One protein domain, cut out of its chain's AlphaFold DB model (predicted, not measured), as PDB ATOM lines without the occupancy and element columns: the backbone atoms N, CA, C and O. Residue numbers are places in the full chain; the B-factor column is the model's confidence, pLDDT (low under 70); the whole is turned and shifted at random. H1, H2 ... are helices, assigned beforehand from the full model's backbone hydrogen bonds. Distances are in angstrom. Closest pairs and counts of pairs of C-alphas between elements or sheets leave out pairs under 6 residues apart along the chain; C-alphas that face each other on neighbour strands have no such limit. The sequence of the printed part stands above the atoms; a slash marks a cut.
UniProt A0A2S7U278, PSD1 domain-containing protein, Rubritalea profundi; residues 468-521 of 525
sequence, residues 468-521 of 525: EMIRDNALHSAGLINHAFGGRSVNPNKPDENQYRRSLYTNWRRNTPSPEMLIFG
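Overview. This is residues 468 to 521 of the 525 residues of the protein "PSD1 domain-containing protein" of Rubritalea profundi (UniProt A0A2S7U278). This domain has little regular structure: a long winding loop, residues 478 to 514, leaves the end of helix H1 and folds back to the short helix H2, which lies near the beginning of H1. The 54 printed residues hold two named helices, H1 then H2, and no named strand. The class is all helix, with 15 of the 54 residues in named elements. The whole is compact, with a radius of gyration of the C-alphas of 10.6 A, and spans 27 by 23 by 18 A.

Along the chain. H1, residues 468 to 477, runs 14.1 A from C-alpha 468 at (40.026, -42.096, -37.812) to C-alpha 477 at (45.283, -38.431, -25.203). H2, residues 515 to 519, is 6.4 A long and ends at C-alpha 519 at (29.896, -43.952, -33.540).

Arrangement. H1 and H2 are close but not clearly touching; their closest C-alphas, of Glu 468 and Met 517, are 7.2 A apart. In H1 and H2 every O i to N i+4 pair is within hydrogen-bond range.

Size, cuts and confidence. The C-alphas of Gly 479 and Asn 511, the two farthest apart, are 30.1 A apart. The printed part has no cut, and H1 to H2 is a long link of 37 residues. Residues 495 to 498 and residue 510 have pLDDT under 70.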
ATOM      1  N   GLU A 468      38.667 -41.621 -38.071       89.56
ATOM      2  CA  GLU A 468      40.026 -42.096 -37.812       89.56
ATOM      3  C   GLU A 468      40.850 -41.086 -37.009       89.56
ATOM      4  O   GLU A 468      41.574 -41.476 -36.094       89.56
ATOM      5  N   MET A 469      40.732 -39.795 -37.332       92.06
ATOM      6  CA  MET A 469      41.402 -38.722 -36.594       92.06
ATOM      7  C   MET A 469      40.844 -38.590 -35.176       92.06
ATOM      8  O   MET A 469      41.622 -38.431 -34.240       92.06
ATOM      9  N   ILE A 470      39.523 -38.686 -34.998       92.62
ATOM     10  CA  ILE A 470      38.878 -38.638 -33.676       92.62
ATOM     11  C   ILE A 470      39.375 -39.801 -32.811       92.62
ATOM     12  O   ILE A 470      39.838 -39.583 -31.691       92.62
ATOM     13  N   ARG A 471      39.355 -41.028 -33.348       90.25
ATOM     14  CA  ARG A 471      39.834 -42.223 -32.640       90.25
ATOM     15  C   ARG A 471      41.313 -42.126 -32.272       90.25
ATOM     16  O   ARG A 471      41.670 -42.396 -31.128       90.25
ATOM     17  N   ASP A 472      42.173 -41.780 -33.231       92.62
ATOM     18  CA  ASP A 472      43.618 -41.714 -32.993       92.62
ATOM     19  C   ASP A 472      43.959 -40.622 -31.965       92.62
ATOM     20  O   ASP A 472      44.805 -40.858 -31.105       92.62
ATOM     21  N   ASN A 473      43.264 -39.477 -31.983       93.38
ATOM     22  CA  ASN A 473      43.417 -38.447 -30.952       93.38
ATOM     23  C   ASN A 473      42.970 -38.947 -29.575       93.38
ATOM     24  O   ASN A 473      43.716 -38.795 -28.615       93.38
ATOM     25  N   ALA A 474      41.808 -39.602 -29.472       92.25
ATOM     26  CA  ALA A 474      41.332 -40.149 -28.201       92.25
ATOM     27  C   ALA A 474      42.320 -41.169 -27.601       92.25
ATOM     28  O   ALA A 474      42.633 -41.110 -26.414       92.25
ATOM     29  N   LEU A 475      42.869 -42.069 -28.428       91.56
ATOM     30  CA  LEU A 475      43.880 -43.039 -27.990       91.56
ATOM     31  C   LEU A 475      45.203 -42.377 -27.601       91.56
ATOM     32  O   LEU A 475      45.862 -42.837 -26.668       91.56
ATOM     33  N   HIS A 476      45.604 -41.329 -28.319       94.69
ATOM     34  CA  HIS A 476      46.812 -40.577 -28.009       94.69
ATOM     35  C   HIS A 476      46.681 -39.836 -26.678       94.69
ATOM     36  O   HIS A 476      47.542 -39.992 -25.816       94.69
ATOM     37  N   SER A 477      45.575 -39.119 -26.465       95.25
ATOM     38  CA  SER A 477      45.283 -38.431 -25.203       95.25
ATOM     39  C   SER A 477      45.174 -39.391 -24.016       95.25
ATOM     40  O   SER A 477      45.556 -39.030 -22.909       95.25
ATOM     41  N   ALA A 478      44.704 -40.622 -24.240       93.12
ATOM     42  CA  ALA A 478      44.652 -41.667 -23.219       93.12
ATOM     43  C   ALA A 478      46.002 -42.378 -22.972       93.12
ATOM     44  O   ALA A 478      46.077 -43.244 -22.105       93.12
ATOM     45  N   GLY A 479      47.054 -42.078 -23.744       92.56
ATOM     46  CA  GLY A 479      48.354 -42.756 -23.645       92.56
ATOM     47  C   GLY A 479      48.351 -44.216 -24.120       92.56
ATOM     48  O   GLY A 479      49.296 -44.953 -23.855       92.56
ATOM     49  N   LEU A 480      47.299 -44.650 -24.824       90.62
ATOM     50  CA  LEU A 480      47.115 -46.037 -25.269       90.62
ATOM     51  C   LEU A 480      47.636 -46.290 -26.686       90.62
ATOM     52  O   LEU A 480      47.763 -47.442 -27.102       90.62
ATOM     53  N   ILE A 481      47.885 -45.234 -27.464       91.50
ATOM     54  CA  ILE A 481      48.191 -45.378 -28.886       91.50
ATOM     55  C   ILE A 481      49.542 -46.071 -29.125       91.50
ATOM     56  O   ILE A 481      50.596 -45.660 -28.646       91.50
ATOM     57  N   ASN A 482      49.520 -47.116 -29.952       89.50
ATOM     58  CA  ASN A 482      50.719 -47.804 -30.409       89.50
ATOM     59  C   ASN A 482      51.225 -47.180 -31.725       89.50
ATOM     60  O   ASN A 482      50.560 -47.243 -32.768       89.50
ATOM     61  N   HIS A 483      52.433 -46.608 -31.672       88.94
ATOM     62  CA  HIS A 483      53.095 -45.912 -32.780       88.94
ATOM     63  C   HIS A 483      53.936 -46.812 -33.704       88.94
ATOM     64  O   HIS A 483      54.584 -46.299 -34.619       88.94
ATOM     65  N   ALA A 484      53.920 -48.138 -33.521       88.25
ATOM     66  CA  ALA A 484      54.646 -49.066 -34.385       88.25
ATOM     67  C   ALA A 484      54.284 -48.852 -35.865       88.25
ATOM     68  O   ALA A 484      53.106 -48.782 -36.237       88.25
ATOM     69  N   PHE A 485      55.303 -48.773 -36.721       87.81
ATOM     70  CA  PHE A 485      55.155 -48.549 -38.157       87.81
ATOM     71  C   PHE A 485      55.185 -49.873 -38.938       87.81
ATOM     72  O   PHE A 485      55.978 -50.762 -38.638       87.81
ATOM     73  N   GLY A 486      54.336 -50.011 -39.961       85.62
ATOM     74  CA  GLY A 486      54.286 -51.207 -40.816       85.62
ATOM     75  C   GLY A 486      53.667 -52.447 -40.150       85.62
ATOM     76  O   GLY A 486      52.957 -52.355 -39.158       85.62
ATOM     77  N   GLY A 487      53.890 -53.640 -40.697       83.25
ATOM     78  CA  GLY A 487      53.328 -54.881 -40.144       83.25
ATOM     79  C   GLY A 487      51.856 -55.131 -40.501       83.25
ATOM     80  O   GLY A 487      51.267 -54.439 -41.327       83.25
ATOM     81  N   ARG A 488      51.274 -56.186 -39.917       81.12
ATOM     82  CA  ARG A 488      49.922 -56.656 -40.264       81.12
ATOM     83  C   ARG A 488      48.838 -55.736 -39.707       81.12
ATOM     84  O   ARG A 488      49.002 -55.155 -38.634       81.12
ATOM     85  N   SER A 489      47.719 -55.667 -40.427       84.38
ATOM     86  CA  SER A 489      46.515 -54.995 -39.952       84.38
ATOM     87  C   SER A 489      45.925 -55.714 -38.739       84.38
ATOM     88  O   SER A 489      45.904 -56.947 -38.684       84.38
ATOM     89  N   VAL A 490      45.420 -54.941 -37.781       85.56
ATOM     90  CA  VAL A 490      44.844 -55.436 -36.525       85.56
ATOM     91  C   VAL A 490      43.330 -55.285 -36.526       85.56
ATOM     92  O   VAL A 490      42.773 -54.396 -37.172       85.56
ATOM     93  N   ASN A 491      42.629 -56.182 -35.837       82.00
ATOM     94  CA  ASN A 491      41.193 -56.031 -35.636       82.00
ATOM     95  C   ASN A 491      40.958 -55.311 -34.301       82.00
ATOM     96  O   ASN A 491      41.228 -55.926 -33.273       82.00
ATOM     97  N   PRO A 492      40.438 -54.072 -34.296       74.06
ATOM     98  CA  PRO A 492      40.224 -53.328 -33.055       74.06
ATOM     99  C   PRO A 492      39.193 -53.991 -32.128       74.06
ATOM    100  O   PRO A 492      39.236 -53.770 -30.924       74.06
ATOM    101  N   ASN A 493      38.326 -54.864 -32.657       72.81
ATOM    102  CA  ASN A 493      37.312 -55.593 -31.887       72.81
ATOM    103  C   ASN A 493      37.831 -56.882 -31.227       72.81
ATOM    104  O   ASN A 493      37.049 -57.611 -30.620       72.81
ATOM    105  N   LYS A 494      39.108 -57.238 -31.412       71.00
ATOM    106  CA  LYS A 494      39.702 -58.424 -30.784       71.00
ATOM    107  C   LYS A 494      40.758 -57.989 -29.766       71.00
ATOM    108  O   LYS A 494      41.640 -57.228 -30.155       71.00
ATOM    109  N   PRO A 495      40.697 -58.485 -28.518       61.06
ATOM    110  CA  PRO A 495      41.744 -58.235 -27.537       61.06
ATOM    111  C   PRO A 495      43.022 -58.950 -27.987       61.06
ATOM    112  O   PRO A 495      43.065 -60.176 -28.073       61.06
ATOM    113  N   ASP A 496      44.028 -58.164 -28.346       68.94
ATOM    114  CA  ASP A 496      45.366 -58.593 -28.760       68.94
ATOM    115  C   ASP A 496      46.355 -57.497 -28.324       68.94
ATOM    116  O   ASP A 496      45.970 -56.334 -28.191       68.94
ATOM    117  N   GLU A 497      47.632 -57.825 -28.132       62.12
ATOM    118  CA  GLU A 497      48.664 -56.895 -27.631       62.12
ATOM    119  C   GLU A 497      48.839 -55.652 -28.529       62.12
ATOM    120  O   GLU A 497      49.321 -54.609 -28.096       62.12
ATOM    121  N   ASN A 498      48.395 -55.731 -29.786       68.44
ATOM    122  CA  ASN A 498      48.451 -54.649 -30.768       68.44
ATOM    123  C   ASN A 498      47.074 -54.025 -31.077       68.44
ATOM    124  O   ASN A 498      46.854 -53.536 -32.184       68.44
ATOM    125  N   GLN A 499      46.119 -54.034 -30.148       74.19
ATOM    126  CA  GLN A 499      44.759 -53.534 -30.406       74.19
ATOM    127  C   GLN A 499      44.697 -52.015 -30.690       74.19
ATOM    128  O   GLN A 499      43.956 -51.570 -31.572       74.19
ATOM    129  N   TYR A 500      45.514 -51.210 -30.004       86.81
ATOM    130  CA  TYR A 500      45.467 -49.739 -30.062       86.81
ATOM    131  C   TYR A 500      46.412 -49.119 -31.096       86.81
ATOM    132  O   TYR A 500      46.985 -48.050 -30.889       86.81
ATOM    133  N   ARG A 501      46.591 -49.774 -32.246       89.62
ATOM    134  CA  ARG A 501      47.336 -49.163 -33.355       89.62
ATOM    135  C   ARG A 501      46.565 -47.991 -33.958       89.62
ATOM    136  O   ARG A 501      45.329 -47.938 -33.892       89.62
ATOM    137  N   ARG A 502      47.314 -47.093 -34.609       90.06
ATOM    138  CA  ARG A 502      46.753 -46.042 -35.474       90.06
ATOM    139  C   ARG A 502      45.707 -46.633 -36.410       90.06
ATOM    140  O   ARG A 502      45.917 -47.716 -36.959       90.06
ATOM    141  N   SER A 503      44.631 -45.893 -36.640       89.38
ATOM    142  CA  SER A 503      43.477 -46.327 -37.435       89.38
ATOM    143  C   SER A 503      43.869 -46.802 -38.840       89.38
ATOM    144  O   SER A 503      43.285 -47.756 -39.347       89.38
ATOM    145  N   LEU A 504      44.947 -46.250 -39.412       88.56
ATOM    146  CA  LEU A 504      45.569 -46.701 -40.667       88.56
ATOM    147  C   LEU A 504      45.932 -48.201 -40.692       88.56
ATOM    148  O   LEU A 504      45.902 -48.829 -41.747       88.56
ATOM    149  N   TYR A 505      46.295 -48.775 -39.545       89.69
ATOM    150  CA  TYR A 505      46.680 -50.182 -39.403       89.69
ATOM    151  C   TYR A 505      45.527 -51.069 -38.932       89.69
ATOM    152  O   TYR A 505      45.749 -52.237 -38.614       89.69
ATOM    153  N   THR A 506      44.303 -50.555 -38.870       86.75
ATOM    154  CA  THR A 506      43.135 -51.363 -38.511       86.75
ATOM    155  C   THR A 506      42.528 -52.030 -39.744       86.75
ATOM    156  O   THR A 506      42.701 -51.588 -40.880       86.75
ATOM    157  N   ASN A 507      41.837 -53.148 -39.538       81.12
ATOM    158  CA  ASN A 507      41.093 -53.808 -40.602       81.12
ATOM    159  C   ASN A 507      39.885 -52.959 -41.000       81.12
ATOM    160  O   ASN A 507      38.962 -52.787 -40.205       81.12
ATOM    161  N   TRP A 508      39.849 -52.515 -42.254       74.94
ATOM    162  CA  TRP A 508      38.717 -51.774 -42.793       74.94
ATOM    163  C   TRP A 508      37.861 -52.658 -43.697       74.94
ATOM    164  O   TRP A 508      38.357 -53.311 -44.619       74.94
ATOM    165  N   ARG A 509      36.554 -52.687 -43.427       74.56
ATOM    166  CA  ARG A 509      35.564 -53.362 -44.264       74.56
ATOM    167  C   ARG A 509      34.516 -52.352 -44.675       74.56
ATOM    168  O   ARG A 509      33.802 -51.824 -43.832       74.56
ATOM    169  N   ARG A 510      34.401 -52.158 -45.984       69.94
ATOM    170  CA  ARG A 510      33.518 -51.176 -46.611       69.94
ATOM    171  C   ARG A 510      32.079 -51.198 -46.052       69.94
ATOM    172  O   ARG A 510      31.568 -50.170 -45.626       69.94
ATOM    173  N   ASN A 511      31.484 -52.389 -45.955       76.56
ATOM    174  CA  ASN A 511      30.095 -52.567 -45.505       76.56
ATOM    175  C   ASN A 511      29.951 -52.800 -43.994       76.56
ATOM    176  O   ASN A 511      28.836 -52.834 -43.481       76.56
ATOM    177  N   THR A 512      31.057 -53.017 -43.284       77.25
ATOM    178  CA  THR A 512      31.061 -53.329 -41.849       77.25
ATOM    179  C   THR A 512      32.228 -52.632 -41.144       77.25
ATOM    180  O   THR A 512      33.159 -53.309 -40.694       77.25
ATOM    181  N   PRO A 513      32.217 -51.284 -41.054       76.44
ATOM    182  CA  PRO A 513      33.176 -50.566 -40.218       76.44
ATOM    183  C   PRO A 513      33.095 -51.060 -38.767       76.44
ATOM    184  O   PRO A 513      32.079 -51.632 -38.357       76.44
ATOM    185  N   SER A 514      34.155 -50.861 -37.981       77.50
ATOM    186  CA  SER A 514      34.086 -51.205 -36.560       77.50
ATOM    187  C   SER A 514      33.009 -50.369 -35.853       77.50
ATOM    188  O   SER A 514      32.730 -49.243 -36.280       77.50
ATOM    189  N   PRO A 515      32.390 -50.900 -34.782       81.75
ATOM    190  CA  PRO A 515      31.391 -50.165 -34.016       81.75
ATOM    191  C   PRO A 515      31.888 -48.788 -33.568       81.75
ATOM    192  O   PRO A 515      31.151 -47.816 -33.723       81.75
ATOM    193  N   GLU A 516      33.147 -48.665 -33.119       80.94
ATOM    194  CA  GLU A 516      33.689 -47.355 -32.737       80.94
ATOM    195  C   GLU A 516      33.756 -46.364 -33.911       80.94
ATOM    196  O   GLU A 516      33.442 -45.189 -33.744       80.94
ATOM    197  N   MET A 517      34.078 -46.827 -35.123       84.12
ATOM    198  CA  MET A 517      34.130 -45.962 -36.306       84.12
ATOM    199  C   MET A 517      32.740 -45.477 -36.719       84.12
ATOM    200  O   MET A 517      32.595 -44.335 -37.147       84.12
ATOM    201  N   LEU A 518      31.709 -46.316 -36.569       83.88
ATOM    202  CA  LEU A 518      30.323 -45.916 -36.830       83.88
ATOM    203  C   LEU A 518      29.847 -44.843 -35.846       83.88
ATOM    204  O   LEU A 518      29.186 -43.898 -36.268       83.88
ATOM    205  N   ILE A 519      30.213 -44.960 -34.564       86.00
ATOM    206  CA  ILE A 519      29.896 -43.952 -33.540       86.00
ATOM    207  C   ILE A 519      30.523 -42.600 -33.902       86.00
ATOM    208  O   ILE A 519      29.869 -41.569 -33.780       86.00
ATOM    209  N   PHE A 520      31.754 -42.595 -34.422       87.25
ATOM    210  CA  PHE A 520      32.431 -41.376 -34.879       87.25
ATOM    211  C   PHE A 520      31.999 -40.898 -36.276       87.25
ATOM    212  O   PHE A 520      32.663 -40.047 -36.869       87.25
ATOM    213  N   GLY A 521      30.904 -41.432 -36.826       80.94
ATOM    214  CA  GLY A 521      30.328 -40.966 -38.087       80.94
ATOM    215  C   GLY A 521      31.077 -41.426 -39.340       80.94
ATOM    216  O   GLY A 521      30.964 -40.788 -40.387       80.94
TER     217      GLY A 521